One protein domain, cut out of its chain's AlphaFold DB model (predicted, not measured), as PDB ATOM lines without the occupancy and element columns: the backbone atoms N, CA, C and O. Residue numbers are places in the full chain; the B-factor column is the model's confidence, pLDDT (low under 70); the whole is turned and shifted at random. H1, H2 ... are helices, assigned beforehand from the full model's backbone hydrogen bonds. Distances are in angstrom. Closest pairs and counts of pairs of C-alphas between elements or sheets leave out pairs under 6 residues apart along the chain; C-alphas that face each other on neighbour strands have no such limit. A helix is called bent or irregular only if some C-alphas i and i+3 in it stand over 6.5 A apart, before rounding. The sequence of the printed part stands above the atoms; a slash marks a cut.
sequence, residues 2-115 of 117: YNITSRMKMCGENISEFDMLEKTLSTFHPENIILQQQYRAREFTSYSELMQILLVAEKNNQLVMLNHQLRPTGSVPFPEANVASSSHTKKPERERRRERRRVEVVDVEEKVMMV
ATOM      1  N   TYR A   2      -9.377  77.089  63.130       67.50
ATOM      2  CA  TYR A   2      -9.769  76.306  64.329       67.50
ATOM      3  C   TYR A   2     -11.096  75.515  64.275       67.50
ATOM      4  O   TYR A   2     -11.301  74.595  65.070       67.50
ATOM      5  N   ASN A   3     -11.998  75.847  63.348       80.25
ATOM      6  CA  ASN A   3     -13.339  75.259  63.274       80.25
ATOM      7  C   ASN A   3     -13.309  73.747  62.962       80.25
ATOM      8  O   ASN A   3     -14.021  72.966  63.588       80.25
ATOM      9  N   ILE A   4     -12.435  73.301  62.054       83.75
ATOM     10  CA  ILE A   4     -12.371  71.888  61.638       83.75
ATOM     11  C   ILE A   4     -11.969  70.977  62.795       83.75
ATOM     12  O   ILE A   4     -12.662  70.003  63.076       83.75
ATOM     13  N   THR A   5     -10.905  71.314  63.520       80.94
ATOM     14  CA  THR A   5     -10.446  70.464  64.621       80.94
ATOM     15  C   THR A   5     -11.353  70.488  65.831       80.94
ATOM     16  O   THR A   5     -11.474  69.475  66.512       80.94
ATOM     17  N   SER A   6     -12.016  71.616  66.095       85.19
ATOM     18  CA  SER A   6     -13.044  71.668  67.134       85.19
ATOM     19  C   SER A   6     -14.182  70.700  66.805       85.19
ATOM     20  O   SER A   6     -14.563  69.904  67.657       85.19
ATOM     21  N   ARG A   7     -14.646  70.685  65.549       86.56
ATOM     22  CA  ARG A   7     -15.685  69.752  65.097       86.56
ATOM     23  C   ARG A   7     -15.251  68.297  65.178       86.56
ATOM     24  O   ARG A   7     -16.037  67.488  65.649       86.56
ATOM     25  N   MET A   8     -14.022  67.974  64.774       85.25
ATOM     26  CA  MET A   8     -13.497  66.612  64.903       85.25
ATOM     27  C   MET A   8     -13.540  66.162  66.369       85.25
ATOM     28  O   MET A   8     -14.143  65.140  66.675       85.25
ATOM     29  N   LYS A   9     -13.005  66.965  67.299       84.75
ATOM     30  CA  LYS A   9     -12.969  66.620  68.732       84.75
ATOM     31  C   LYS A   9     -14.352  66.390  69.358       84.75
ATOM     32  O   LYS A   9     -14.442  65.712  70.375       84.75
ATOM     33  N   MET A  10     -15.423  66.924  68.770       86.06
ATOM     34  CA  MET A  10     -16.794  66.704  69.246       86.06
ATOM     35  C   MET A  10     -17.413  65.375  68.784       86.06
ATOM     36  O   MET A  10     -18.463  65.001  69.296       86.06
ATOM     37  N   CYS A  11     -16.795  64.651  67.847       85.12
ATOM     38  CA  CYS A  11     -17.333  63.393  67.316       85.12
ATOM     39  C   CYS A  11     -17.117  62.177  68.238       85.12
ATOM     40  O   CYS A  11     -17.574  61.090  67.905       85.12
ATOM     41  N   GLY A  12     -16.458  62.337  69.393       78.81
ATOM     42  CA  GLY A  12     -16.265  61.263  70.382       78.81
ATOM     43  C   GLY A  12     -15.244  60.188  69.984       78.81
ATOM     44  O   GLY A  12     -15.027  59.244  70.739       78.81
ATOM     45  N   GLU A  13     -14.604  60.335  68.826       83.69
ATOM     46  CA  GLU A  13     -13.528  59.465  68.352       83.69
ATOM     47  C   GLU A  13     -12.167  59.919  68.902       83.69
ATOM     48  O   GLU A  13     -11.917  61.113  69.098       83.69
ATOM     49  N   ASN A  14     -11.264  58.961  69.125       86.06
ATOM     50  CA  ASN A  14      -9.879  59.254  69.486       86.06
ATOM     51  C   ASN A  14      -9.142  59.793  68.257       86.06
ATOM     52  O   ASN A  14      -8.709  59.029  67.400       86.06
ATOM     53  N   ILE A  15      -9.020  61.111  68.177       90.19
ATOM     54  CA  ILE A  15      -8.358  61.801  67.069       90.19
ATOM     55  C   ILE A  15      -6.888  62.011  67.406       90.19
ATOM     56  O   ILE A  15      -6.569  62.625  68.428       90.19
ATOM     57  N   SER A  16      -6.000  61.533  66.535       92.88
ATOM     58  CA  SER A  16      -4.563  61.766  66.671       92.88
ATOM     59  C   SER A  16      -4.157  63.150  66.147       92.88
ATOM     60  O   SER A  16      -4.879  63.777  65.365       92.88
ATOM     61  N   GLU A  17      -2.977  63.644  66.545       91.88
ATOM     62  CA  GLU A  17      -2.427  64.880  65.964       91.88
ATOM     63  C   GLU A  17      -2.215  64.749  64.453       91.88
ATOM     64  O   GLU A  17      -2.519  65.683  63.711       91.88
ATOM     65  N   PHE A  18      -1.780  63.575  63.994       92.56
ATOM     66  CA  PHE A  18      -1.631  63.283  62.574       92.56
ATOM     67  C   PHE A  18      -2.954  63.462  61.822       92.56
ATOM     68  O   PHE A  18      -2.992  64.166  60.818       92.56
ATOM     69  N   ASP A  19      -4.063  62.937  62.346       92.19
ATOM     70  CA  ASP A  19      -5.379  63.104  61.718       92.19
ATOM     71  C   ASP A  19      -5.797  64.579  61.649       92.19
ATOM     72  O   ASP A  19      -6.402  65.018  60.669       92.19
ATOM     73  N   MET A  20      -5.462  65.375  62.669       92.12
ATOM     74  CA  MET A  20      -5.740  66.815  62.689       92.12
ATOM     75  C   MET A  20      -4.912  67.572  61.644       92.12
ATOM     76  O   MET A  20      -5.447  68.451  60.957       92.12
ATOM     77  N   LEU A  21      -3.629  67.226  61.502       93.00
ATOM     78  CA  LEU A  21      -2.729  67.756  60.474       93.00
ATOM     79  C   LEU A  21      -3.235  67.385  59.073       93.00
ATOM     80  O   LEU A  21      -3.426  68.253  58.217       93.00
ATOM     81  N   GLU A  22      -3.525  66.101  58.856       93.12
ATOM     82  CA  GLU A  22      -4.070  65.555  57.617       93.12
ATOM     83  C   GLU A  22      -5.378  66.211  57.211       93.12
ATOM     84  O   GLU A  22      -5.535  66.662  56.071       93.12
ATOM     85  N   LYS A  23      -6.310  66.339  58.154       92.81
ATOM     86  CA  LYS A  23      -7.596  66.954  57.864       92.81
ATOM     87  C   LYS A  23      -7.450  68.426  57.516       92.81
ATOM     88  O   LYS A  23      -8.081  68.877  56.565       92.81
ATOM     89  N   THR A  24      -6.618  69.160  58.251       92.56
ATOM     90  CA  THR A  24      -6.426  70.600  58.037       92.56
ATOM     91  C   THR A  24      -5.833  70.875  56.663       92.56
ATOM     92  O   THR A  24      -6.401  71.655  55.899       92.56
ATOM     93  N   LEU A  25      -4.760  70.175  56.298       92.44
ATOM     94  CA  LEU A  25      -4.126  70.335  54.991       92.44
ATOM     95  C   LEU A  25      -5.046  69.895  53.843       92.44
ATOM     96  O   LEU A  25      -5.065  70.532  52.795       92.44
ATOM     97  N   SER A  26      -5.895  68.891  54.055       92.88
ATOM     98  CA  SER A  26      -6.882  68.457  53.054       92.88
ATOM     99  C   SER A  26      -8.036  69.445  52.828       92.88
ATOM    100  O   SER A  26      -8.837  69.237  51.922       92.88
ATOM    101  N   THR A  27      -8.152  70.503  53.639       91.25
ATOM    102  CA  THR A  27      -9.202  71.532  53.486       91.25
ATOM    103  C   THR A  27      -8.757  72.774  52.717       91.25
ATOM    104  O   THR A  27      -9.509  73.745  52.625       91.25
ATOM    105  N   PHE A  28      -7.548  72.755  52.155       90.06
ATOM    106  CA  PHE A  28      -7.050  73.841  51.322       90.06
ATOM    107  C   PHE A  28      -7.888  73.994  50.049       90.06
ATOM    108  O   PHE A  28      -8.427  73.029  49.507       90.06
ATOM    109  N   HIS A  29      -7.994  75.235  49.567       91.50
ATOM    110  CA  HIS A  29      -8.630  75.515  48.283       91.50
ATOM    111  C   HIS A  29      -7.850  74.813  47.153       91.50
ATOM    112  O   HIS A  29      -6.620  74.812  47.216       91.50
ATOM    113  N   PRO A  30      -8.506  74.272  46.107       91.88
ATOM    114  CA  PRO A  30      -7.821  73.579  45.010       91.88
ATOM    115  C   PRO A  30      -6.705  74.390  44.337       91.88
ATOM    116  O   PRO A  30      -5.701  73.830  43.909       91.88
ATOM    117  N   GLU A  31      -6.837  75.716  44.293       91.62
ATOM    118  CA  GLU A  31      -5.805  76.618  43.754       91.62
ATOM    119  C   GLU A  31      -4.524  76.657  44.607       91.62
ATOM    120  O   GLU A  31      -3.456  76.992  44.104       91.62
ATOM    121  N   ASN A  32      -4.602  76.256  45.877       90.69
ATOM    122  CA  ASN A  32      -3.487  76.235  46.824       90.69
ATOM    123  C   ASN A  32      -2.863  74.836  46.978       90.69
ATOM    124  O   ASN A  32      -2.214  74.553  47.985       90.69
ATOM    125  N   ILE A  33      -3.044  73.949  45.995       91.88
ATOM    126  CA  ILE A  33      -2.549  72.564  46.058       91.88
ATOM    127  C   ILE A  33      -1.022  72.470  46.209       91.88
ATOM    128  O   ILE A  33      -0.523  71.588  46.904       91.88
ATOM    129  N   ILE A  34      -0.273  73.405  45.617       93.25
ATOM    130  CA  ILE A  34       1.193  73.459  45.738       93.25
ATOM    131  C   ILE A  34       1.589  73.751  47.187       93.25
ATOM    132  O   ILE A  34       2.425  73.057  47.760       93.25
ATOM    133  N   LEU A  35       0.931  74.732  47.804       90.75
ATOM    134  CA  LEU A  35       1.176  75.114  49.190       90.75
ATOM    135  C   LEU A  35       0.833  73.967  50.152       90.75
ATOM    136  O   LEU A  35       1.583  73.667  51.078       90.75
ATOM    137  N   GLN A  36      -0.268  73.259  49.891       91.75
ATOM    138  CA  GLN A  36      -0.618  72.049  50.631       91.75
ATOM    139  C   GLN A  36       0.500  70.993  50.554       91.75
ATOM    140  O   GLN A  36       0.871  70.423  51.581       91.75
ATOM    141  N   GLN A  37       1.056  70.735  49.364       93.75
ATOM    142  CA  GLN A  37       2.156  69.780  49.177       93.75
ATOM    143  C   GLN A  37       3.440  70.219  49.893       93.75
ATOM    144  O   GLN A  37       4.118  69.385  50.491       93.75
ATOM    145  N   GLN A  38       3.757  71.514  49.894       93.25
ATOM    146  CA  GLN A  38       4.906  72.048  50.628       93.25
ATOM    147  C   GLN A  38       4.766  71.833  52.138       93.25
ATOM    148  O   GLN A  38       5.710  71.379  52.783       93.25
ATOM    149  N   TYR A  39       3.587  72.094  52.710       92.81
ATOM    150  CA  TYR A  39       3.356  71.847  54.134       92.81
ATOM    151  C   TYR A  39       3.355  70.355  54.492       92.81
ATOM    152  O   TYR A  39       3.782  70.004  55.587       92.81
ATOM    153  N   ARG A  40       2.945  69.470  53.573       93.50
ATOM    154  CA  ARG A  40       3.113  68.013  53.732       93.50
ATOM    155  C   ARG A  40       4.580  67.610  53.786       93.50
ATOM    156  O   ARG A  40       4.964  66.840  54.657       93.50
ATOM    157  N   ALA A  41       5.389  68.154  52.882       93.62
ATOM    158  CA  ALA A  41       6.813  67.846  52.790       93.62
ATOM    159  C   ALA A  41       7.631  68.346  53.995       93.62
ATOM    160  O   ALA A  41       8.744  67.877  54.204       93.62
ATOM    161  N   ARG A  42       7.097  69.288  54.784       89.62
ATOM    162  CA  ARG A  42       7.723  69.764  56.030       89.62
ATOM    163  C   ARG A  42       7.553  68.811  57.220       89.62
ATOM    164  O   ARG A  42       8.198  69.041  58.231       89.62
ATOM    165  N   GLU A  43       6.711  67.779  57.106       89.12
ATOM    166  CA  GLU A  43       6.558  66.705  58.107       89.12
ATOM    167  C   GLU A  43       6.341  67.200  59.551       89.12
ATOM    168  O   GLU A  43       7.003  66.764  60.493       89.12
ATOM    169  N   PHE A  44       5.388  68.118  59.745       91.38
ATOM    170  CA  PHE A  44       5.035  68.597  61.085       91.38
ATOM    171  C   PHE A  44       4.647  67.449  62.017       91.38
ATOM    172  O   PHE A  44       3.867  66.568  61.652       91.38
ATOM    173  N   THR A  45       5.142  67.512  63.251       90.25
ATOM    174  CA  THR A  45       4.838  66.515  64.286       90.25
ATOM    175  C   THR A  45       3.709  66.966  65.206       90.25
ATOM    176  O   THR A  45       2.933  66.127  65.650       90.25
ATOM    177  N   SER A  46       3.568  68.279  65.436       93.81
ATOM    178  CA  SER A  46       2.496  68.844  66.259       93.81
ATOM    179  C   SER A  46       1.513  69.679  65.449       93.81
ATOM    180  O   SER A  46       1.879  70.516  64.619       93.81
ATOM    181  N   TYR A  47       0.231  69.536  65.783       91.94
ATOM    182  CA  TYR A  47      -0.832  70.358  65.213       91.94
ATOM    183  C   TYR A  47      -0.686  71.846  65.556       91.94
ATOM    184  O   TYR A  47      -1.041  72.719  64.760       91.94
ATOM    185  N   SER A  48      -0.168  72.143  66.750       91.62
ATOM    186  CA  SER A  48       0.003  73.519  67.226       91.62
ATOM    187  C   SER A  48       1.010  74.308  66.386       91.62
ATOM    188  O   SER A  48       0.810  75.499  66.150       91.62
ATOM    189  N   GLU A  49       2.057  73.646  65.899       92.62
ATOM    190  CA  GLU A  49       3.087  74.235  65.047       92.62
ATOM    191  C   GLU A  49       2.514  74.589  63.672       92.62
ATOM    192  O   GLU A  49       2.570  75.751  63.259       92.62
ATOM    193  N   LEU A  50       1.848  73.627  63.015       91.94
ATOM    194  CA  LEU A  50       1.176  73.874  61.737       91.94
ATOM    195  C   LEU A  50       0.164  75.023  61.860       91.94
ATOM    196  O   LEU A  50       0.142  75.926  61.027       91.94
ATOM    197  N   MET A  51      -0.666  75.019  62.906       91.88
ATOM    198  CA  MET A  51      -1.681  76.056  63.103       91.88
ATOM    199  C   MET A  51      -1.072  77.456  63.228       91.88
ATOM    200  O   MET A  51      -1.619  78.406  62.667       91.88
ATOM    201  N   GLN A  52       0.044  77.599  63.948       91.75
ATOM    202  CA  GLN A  52       0.715  78.890  64.107       91.75
ATOM    203  C   GLN A  52       1.222  79.425  62.768       91.75
ATOM    204  O   GLN A  52       0.921  80.567  62.414       91.75
ATOM    205  N   ILE A  53       1.910  78.587  61.991       92.06
ATOM    206  CA  ILE A  53       2.438  78.966  60.675       92.06
ATOM    207  C   ILE A  53       1.302  79.383  59.742       92.06
ATOM    208  O   ILE A  53       1.365  80.435  59.102       92.06
ATOM    209  N   LEU A  54       0.222  78.601  59.711       91.00
ATOM    210  CA  LEU A  54      -0.916  78.899  58.856       91.00
ATOM    211  C   LEU A  54      -1.651  80.188  59.256       91.00
ATOM    212  O   LEU A  54      -2.099  80.924  58.376       91.00
ATOM    213  N   LEU A  55      -1.739  80.504  60.554       91.19
ATOM    214  CA  LEU A  55      -2.291  81.782  61.020       91.19
ATOM    215  C   LEU A  55      -1.459  82.972  60.530       91.19
ATOM    216  O   LEU A  55      -2.018  83.978  60.085       91.19
ATOM    217  N   VAL A  56      -0.133  82.866  60.622       92.19
ATOM    218  CA  VAL A  56       0.786  83.920  60.174       92.19
ATOM    219  C   VAL A  56       0.690  84.096  58.658       92.19
ATOM    220  O   VAL A  56       0.554  85.223  58.183       92.19
ATOM    221  N   ALA A  57       0.668  82.998  57.900       90.25
ATOM    222  CA  ALA A  57       0.500  83.028  56.450       90.25
ATOM    223  C   ALA A  57      -0.826  83.694  56.033       90.25
ATOM    224  O   ALA A  57      -0.840  84.553  55.151       90.25
ATOM    225  N   GLU A  58      -1.937  83.376  56.710       89.50
ATOM    226  CA  GLU A  58      -3.242  84.001  56.455       89.50
ATOM    227  C   GLU A  58      -3.193  85.524  56.667       89.50
ATOM    228  O   GLU A  58      -3.687  86.294  55.837       89.50
ATOM    229  N   LYS A  59      -2.555  85.978  57.752       91.38
ATOM    230  CA  LYS A  59      -2.402  87.409  58.052       91.38
ATOM    231  C   LYS A  59      -1.490  88.122  57.060       91.38
ATOM    232  O   LYS A  59      -1.818  89.227  56.627       91.38
ATOM    233  N   ASN A  60      -0.398  87.485  56.654       91.44
ATOM    234  CA  ASN A  60       0.501  88.025  55.640       91.44
ATOM    235  C   ASN A  60      -0.214  88.192  54.295       91.44
ATOM    236  O   ASN A  60      -0.105  89.249  53.677       91.44
ATOM    237  N   ASN A  61      -1.022  87.213  53.883       88.62
ATOM    238  CA  ASN A  61      -1.809  87.303  52.652       88.62
ATOM    239  C   ASN A  61      -2.816  88.463  52.698       88.62
ATOM    240  O   ASN A  61      -2.906  89.237  51.744       88.62
ATOM    241  N   GLN A  62      -3.516  88.648  53.825       90.19
ATOM    242  CA  GLN A  62      -4.405  89.802  54.035       90.19
ATOM    243  C   GLN A  62      -3.648  91.131  53.898       90.19
ATOM    244  O   GLN A  62      -4.119  92.054  53.231       90.19
ATOM    245  N   LEU A  63      -2.453  91.227  54.484       91.12
ATOM    246  CA  LEU A  63      -1.629  92.432  54.416       91.12
ATOM    247  C   LEU A  63      -1.127  92.714  52.993       91.12
ATOM    248  O   LEU A  63      -1.155  93.860  52.550       91.12
ATOM    249  N   VAL A  64      -0.697  91.688  52.255       87.81
ATOM    250  CA  VAL A  64      -0.282  91.822  50.848       87.81
ATOM    251  C   VAL A  64      -1.437  92.342  49.987       87.81
ATOM    252  O   VAL A  64      -1.231  93.253  49.182       87.81
ATOM    253  N   MET A  65      -2.657  91.843  50.200       88.44
ATOM    254  CA  MET A  65      -3.847  92.345  49.506       88.44
ATOM    255  C   MET A  65      -4.121  93.823  49.813       88.44
ATOM    256  O   MET A  65      -4.384  94.600  48.894       88.44
ATOM    257  N   LEU A  66      -4.021  94.235  51.080       89.94
ATOM    258  CA  LEU A  66      -4.191  95.638  51.475       89.94
ATOM    259  C   LEU A  66      -3.096  96.536  50.885       89.94
ATOM    260  O   LEU A  66      -3.393  97.608  50.364       89.94
ATOM    261  N   ASN A  67      -1.841  96.082  50.898       87.69
ATOM    262  CA  ASN A  67      -0.725  96.811  50.298       87.69
ATOM    263  C   ASN A  67      -0.938  97.047  48.800       87.69
ATOM    264  O   ASN A  67      -0.633  98.130  48.304       87.69
ATOM    265  N   HIS A  68      -1.496  96.068  48.084       84.31
ATOM    266  CA  HIS A  68      -1.825  96.228  46.670       84.31
ATOM    267  C   HIS A  68      -2.935  97.264  46.437       84.31
ATOM    268  O   HIS A  68      -2.856  98.050  45.497       84.31
ATOM    269  N   GLN A  69      -3.944  97.314  47.310       82.38
ATOM    270  CA  GLN A  69      -5.030  98.297  47.214       82.38
ATOM    271  C   GLN A  69      -4.567  99.722  47.538       82.38
ATOM    272  O   GLN A  69      -4.966 100.666  46.863       82.38
ATOM    273  N   LEU A  70      -3.707  99.886  48.547       75.88
ATOM    274  CA  LEU A  70      -3.134 101.187  48.917       75.88
ATOM    275  C   LEU A  70      -2.111 101.684  47.894       75.88
ATOM    276  O   LEU A  70      -1.887 102.888  47.756       75.88
ATOM    277  N   ARG A  71      -1.482 100.753  47.178       69.38
ATOM    278  CA  ARG A  71      -0.470 101.024  46.171       69.38
ATOM    279  C   ARG A  71      -0.859 100.351  44.854       69.38
ATOM    280  O   ARG A  71      -0.196  99.384  44.462       69.38
ATOM    281  N   PRO A  72      -1.896 100.850  44.151       60.00
ATOM    282  CA  PRO A  72      -2.236 100.313  42.844       60.00
ATOM    283  C   PRO A  72      -0.985 100.351  41.966       60.00
ATOM    284  O   PRO A  72      -0.226 101.328  41.989       60.00
ATOM    285  N   THR A  73      -0.730  99.254  41.253       50.81
ATOM    286  CA  THR A  73       0.412  99.096  40.350       50.81
ATOM    287  C   THR A  73       0.488 100.309  39.419       50.81
ATOM    288  O   THR A  73      -0.327 100.455  38.515       50.81
ATOM    289  N   GLY A  74       1.426 101.220  39.697       56.09
ATOM    290  CA  GLY A  74       1.461 102.561  39.100       56.09
ATOM    291  C   GLY A  74       1.758 103.690  40.091       56.09
ATOM    292  O   GLY A  74       2.097 104.791  39.663       56.09
ATOM    293  N   SER A  75       1.697 103.440  41.406       57.81
ATOM    294  CA  SER A  75       2.176 104.422  42.380       57.81
ATOM    295  C   SER A  75       3.659 104.722  42.131       57.81
ATOM    296  O   SER A  75       4.485 103.811  41.988       57.81
ATOM    297  N   VAL A  76       3.982 106.016  42.102       60.59
ATOM    298  CA  VAL A  76       5.339 106.517  41.873       60.59
ATOM    299  C   VAL A  76       6.290 105.803  42.845       60.59
ATOM    300  O   VAL A  76       5.969 105.700  44.036       60.59
ATOM    301  N   PRO A  77       7.419 105.240  42.374       67.88
ATOM    302  CA  PRO A  77       8.483 104.808  43.269       67.88
ATOM    303  C   PRO A  77       8.810 105.959  44.218       67.88
ATOM    304  O   PRO A  77       8.796 107.113  43.787       67.88
ATOM    305  N   PHE A  78       9.080 105.665  45.493       57.47
ATOM    306  CA  PHE A  78       9.615 106.689  46.388       57.47
ATOM    307  C   PHE A  78      10.767 107.391  45.661       57.47
ATOM    308  O   PHE A  78      11.632 106.682  45.134       57.47
ATOM    309  N   PRO A  79      10.753 108.735  45.548       58.75
ATOM    310  CA  PRO A  79      11.845 109.432  44.902       58.75
ATOM    311  C   PRO A  79      13.104 109.068  45.675       58.75
ATOM    312  O   PRO A  79      13.195 109.301  46.879       58.75
ATOM    313  N   GLU A  80      14.021 108.401  44.981       64.25
ATOM    314  CA  GLU A  80      15.324 108.020  45.494       64.25
ATOM    315  C   GLU A  80      15.995 109.306  45.987       64.25
ATOM    316  O   GLU A  80      16.382 110.163  45.190       64.25
ATOM    317  N   ALA A  81      16.019 109.513  47.307       60.47
ATOM    318  CA  ALA A  81      16.528 110.728  47.928       60.47
ATOM    319  C   ALA A  81      18.061 110.706  47.928       60.47
ATOM    320  O   ALA A  81      18.711 110.673  48.968       60.47
ATOM    321  N   ASN A  82      18.642 110.736  46.733       56.00
ATOM    322  CA  ASN A  82      20.057 110.984  46.529       56.00
ATOM    323  C   ASN A  82      20.278 112.495  46.646       56.00
ATOM    324  O   ASN A  82      20.369 113.211  45.648       56.00
ATOM    325  N   VAL A  83      20.331 113.003  47.881       53.16
ATOM    326  CA  VAL A  83      20.879 114.337  48.151       53.16
ATOM    327  C   VAL A  83      22.384 114.266  47.902       53.16
ATOM    328  O   VAL A  83      23.173 113.991  48.799       53.16
ATOM    329  N   ALA A  84      22.783 114.521  46.662       43.97
ATOM    330  CA  ALA A  84      24.121 114.983  46.338       43.97
ATOM    331  C   ALA A  84      23.997 116.442  45.896       43.97
ATOM    332  O   ALA A  84      23.838 116.755  44.718       43.97
ATOM    333  N   SER A  85      24.032 117.346  46.876       51.00
ATOM    334  CA  SER A  85      24.417 118.726  46.608       51.00
ATOM    335  C   SER A  85      25.896 118.713  46.239       51.00
ATOM    336  O   SER A  85      26.746 118.519  47.102       51.00
ATOM    337  N   SER A  86      26.208 118.854  44.957       46.66
ATOM    338  CA  SER A  86      27.467 119.448  44.514       46.66
ATOM    339  C   SER A  86      27.354 119.786  43.036       46.66
ATOM    340  O   SER A  86      26.870 119.006  42.218       46.66
ATOM    341  N   SER A  87      27.719 121.015  42.727       44.72
ATOM    342  CA  SER A  87      27.408 121.731  41.512       44.72
ATOM    343  C   SER A  87      28.373 121.434  40.353       44.72
ATOM    344  O   SER A  87      29.526 121.067  40.537       44.72
ATOM    345  N   HIS A  88      27.870 121.704  39.141       43.31
ATOM    346  CA  HIS A  88      28.603 121.962  37.892       43.31
ATOM    347  C   HIS A  88      29.311 120.785  37.187       43.31
ATOM    348  O   HIS A  88      30.400 120.363  37.549       43.31
ATOM    349  N   THR A  89      28.765 120.374  36.034       33.47
ATOM    350  CA  THR A  89      29.329 120.532  34.664       33.47
ATOM    351  C   THR A  89      28.839 119.425  33.707       33.47
ATOM    352  O   THR A  89      28.189 118.465  34.101       33.47
ATOM    353  N   LYS A  90      28.994 119.675  32.404       39.72
ATOM    354  CA  LYS A  90      28.198 119.160  31.280       39.72
ATOM    355  C   LYS A  90      28.595 117.731  30.814       39.72
ATOM    356  O   LYS A  90      29.755 117.364  30.900       39.72
ATOM    357  N   LYS A  91      27.582 117.015  30.281       35.19
ATOM    358  CA  LYS A  91      27.476 115.814  29.382       35.19
ATOM    359  C   LYS A  91      28.690 115.433  28.477       35.19
ATOM    360  O   LYS A  91      29.507 116.322  28.265       35.19
ATOM    361  N   PRO A  92      28.713 114.274  27.736       52.44
ATOM    362  CA  PRO A  92      27.828 113.074  27.691       52.44
ATOM    363  C   PRO A  92      28.549 111.684  27.562       52.44
ATOM    364  O   PRO A  92      29.763 111.600  27.441       52.44
ATOM    365  N   GLU A  93      27.731 110.616  27.475       40.56
ATOM    366  CA  GLU A  93      27.939 109.352  26.720       40.56
ATOM    367  C   GLU A  93      28.719 108.182  27.363       40.56
ATOM    368  O   GLU A  93      29.932 108.230  27.551       40.56
ATOM    369  N   ARG A  94      28.007 107.061  27.600       39.16
ATOM    370  CA  ARG A  94      28.386 105.712  27.129       39.16
ATOM    371  C   ARG A  94      27.308 104.667  27.434       39.16
ATOM    372  O   ARG A  94      26.971 104.380  28.579       39.16
ATOM    373  N   GLU A  95      26.800 104.111  26.345       49.75
ATOM    374  CA  GLU A  95      26.124 102.828  26.194       49.75
ATOM    375  C   GLU A  95      26.588 101.760  27.199       49.75
ATOM    376  O   GLU A  95      27.765 101.414  27.217       49.75
ATOM    377  N   ARG A  96      25.659 101.182  27.977       40.53
ATOM    378  CA  ARG A  96      25.733  99.778  28.414       40.53
ATOM    379  C   ARG A  96      24.330  99.211  28.616       40.53
ATOM    380  O   ARG A  96      23.649  99.524  29.591       40.53
ATOM    381  N   ARG A  97      23.945  98.324  27.689       51.53
ATOM    382  CA  ARG A  97      22.950  97.262  27.885       51.53
ATOM    383  C   ARG A  97      23.078  96.704  29.306       51.53
ATOM    384  O   ARG A  97      24.098  96.107  29.638       51.53
ATOM    385  N   ARG A  98      22.052  96.884  30.134       46.91
ATOM    386  CA  ARG A  98      21.876  96.111  31.366       46.91
ATOM    387  C   ARG A  98      20.660  95.231  31.171       46.91
ATOM    388  O   ARG A  98      19.517  95.666  31.275       46.91
ATOM    389  N   GLU A  99      20.981  94.012  30.762       45.47
ATOM    390  CA  GLU A  99      20.192  92.803  30.907       45.47
ATOM    391  C   GLU A  99      19.239  92.919  32.098       45.47
ATOM    392  O   GLU A  99      19.660  93.097  33.244       45.47
ATOM    393  N   ARG A 100      17.937  92.885  31.799       44.09
ATOM    394  CA  ARG A 100      16.899  92.754  32.812       44.09
ATOM    395  C   ARG A 100      17.102  91.385  33.445       44.09
ATOM    396  O   ARG A 100      16.540  90.402  32.972       44.09
ATOM    397  N   ARG A 101      17.912  91.317  34.504       41.94
ATOM    398  CA  ARG A 101      17.794  90.233  35.471       41.94
ATOM    399  C   ARG A 101      16.345  90.264  35.921       41.94
ATOM    400  O   ARG A 101      15.903  91.215  36.566       41.94
ATOM    401  N   ARG A 102      15.602  89.262  35.456       41.50
ATOM    402  CA  ARG A 102      14.346  88.819  36.038       41.50
ATOM    403  C   ARG A 102      14.562  88.898  37.543       41.50
ATOM    404  O   ARG A 102      15.469  88.247  38.052       41.50
ATOM    405  N   VAL A 103      13.830  89.784  38.211       41.28
ATOM    406  CA  VAL A 103      13.737  89.718  39.663       41.28
ATOM    407  C   VAL A 103      13.127  88.349  39.892       41.28
ATOM    408  O   VAL A 103      11.965  88.128  39.546       41.28
ATOM    409  N   GLU A 104      13.959  87.396  40.306       38.78
ATOM    410  CA  GLU A 104      13.450  86.184  40.911       38.78
ATOM    411  C   GLU A 104      12.509  86.672  41.992       38.78
ATOM    412  O   GLU A 104      12.863  87.515  42.825       38.78
ATOM    413  N   VAL A 105      11.258  86.249  41.870       41.53
ATOM    414  CA  VAL A 105      10.287  86.395  42.933       41.53
ATOM    415  C   VAL A 105      10.841  85.488  44.018       41.53
ATOM    416  O   VAL A 105      10.560  84.298  44.031       41.53
ATOM    417  N   VAL A 106      11.767  86.025  44.812       44.09
ATOM    418  CA  VAL A 106      12.245  85.364  46.013       44.09
ATOM    419  C   VAL A 106      10.993  85.237  46.845       44.09
ATOM    420  O   VAL A 106      10.370  86.256  47.178       44.09
ATOM    421  N   ASP A 107      10.580  83.988  47.029       43.81
ATOM    422  CA  ASP A 107       9.365  83.632  47.726       43.81
ATOM    423  C   ASP A 107       9.306  84.461  49.004       43.81
ATOM    424  O   ASP A 107      10.266  84.531  49.777       43.81
ATOM    425  N   VAL A 108       8.193  85.159  49.212       47.78
ATOM    426  CA  VAL A 108       8.009  85.949  50.436       47.78
ATOM    427  C   VAL A 108       8.129  85.022  51.658       47.78
ATOM    428  O   VAL A 108       8.576  85.466  52.713       47.78
ATOM    429  N   GLU A 109       7.864  83.721  51.486       49.16
ATOM    430  CA  GLU A 109       8.148  82.667  52.465       49.16
ATOM    431  C   GLU A 109       9.643  82.478  52.782       49.16
ATOM    432  O   GLU A 109       9.987  82.253  53.943       49.16
ATOM    433  N   GLU A 110      10.547  82.621  51.807       40.78
ATOM    434  CA  GLU A 110      11.996  82.524  52.041       40.78
ATOM    435  C   GLU A 110      12.492  83.718  52.869       40.78
ATOM    436  O   GLU A 110      13.301  83.561  53.783       40.78
ATOM    437  N   LYS A 111      11.919  84.911  52.642       44.53
ATOM    438  CA  LYS A 111      12.187  86.083  53.486       44.53
ATOM    439  C   LYS A 111      11.649  85.936  54.905       44.53
ATOM    440  O   LYS A 111      12.302  86.417  55.824       44.53
ATOM    441  N   VAL A 112      10.502  85.283  55.099       51.16
ATOM    442  CA  VAL A 112       9.957  85.033  56.445       51.16
ATOM    443  C   VAL A 112      10.832  84.033  57.210       51.16
ATOM    444  O   VAL A 112      11.114  84.266  58.381       51.16
ATOM    445  N   MET A 113      11.369  82.998  56.552       48.19
ATOM    446  CA  MET A 113      12.307  82.061  57.197       48.19
ATOM    447  C   MET A 113      13.699  82.649  57.493       48.19
ATOM    448  O   MET A 113      14.462  82.047  58.244       48.19
ATOM    449  N   MET A 114      14.051  83.811  56.935       44.69
ATOM    450  CA  MET A 114      15.327  84.484  57.218       44.69
ATOM    451  C   MET A 114      15.281  85.462  58.401       44.69
ATOM    452  O   MET A 114      16.327  85.990  58.772       44.69
ATOM    453  N   VAL A 115      14.110  85.719  58.996       44.97
ATOM    454  CA  VAL A 115      13.972  86.645  60.141       44.97
ATOM    455  C   VAL A 115      14.068  85.920  61.496       44.97
ATOM    456  O   VAL A 115      14.218  86.574  62.523       44.97
TER     457      VAL A 115
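Overview. This is residues 2 to 115 of the 117 residues of an uncharacterized protein of Microthlaspi erraticum (UniProt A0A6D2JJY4). Three short helices, H1, H2 and H3, cluster with the first turn of the long helix H4 into a small helical head, and H4 runs out of it as a straight arm. Beyond H4 a long bare loop, residues 71 to 107, sticks out, sweeps far from the head and folds back to the short helix H5 near H4. The printed part has 114 residues with five named helices, H1 to H5 in chain order, and no named strand; the class is all helix. The whole is extended, with a radius of gyration of the C-alphas of 23.7 A and spans of 83 by 28 by 26 A, the loop making much of the length.

Along the chain. H1 holds residues 2 to 9, beginning at C-alpha 2 (-9.769, 76.306, 64.329). H2 holds residues 17 to 25, and H3 residues 30 to 41, 17.5 A long. H3 is irregular: C-alphas 31 and 34 are 7.9 A apart. H4 holds residues 47 to 70, 34.9 A long, ending at C-alpha 70 (-3.134, 101.187, 48.917). H5 holds residues 108 to 113.

Arrangement. H1 and H2 form a helical hairpin and touch, closest at the C-alphas of Thr 5 and Met 20, 6.3 A. H2 and H3, also a helical hairpin, only just touch, with 3 pairs of C-alphas within 8 A, the closest those of Leu 25 and Gln 36, 5.9 A; H3 does so with residues 36 to 40 alone. H4 touches H2 with residues 47 to 50 alone, the same way at a shallow tilt of 21 degrees; the closest C-alphas, of Leu 21 and Tyr 47, are 5.7 A apart. H4 and H5 are near each other. In H1, H2, H4 and H5 every O i to N i+4 pair is within hydrogen-bond range; in H3, 6 of 8 are.

Size, cuts and confidence. The C-alphas farthest apart, of Gly 12 and Thr 89, are 82.9 A apart. The link from H4 to H5 is long, and residues 61 to 107 stand free, of which 61 to 70 belong to H4. The printed part has no cut. Its mean pLDDT is 73.3, with residue 2 and residues 71 to 115 under 70.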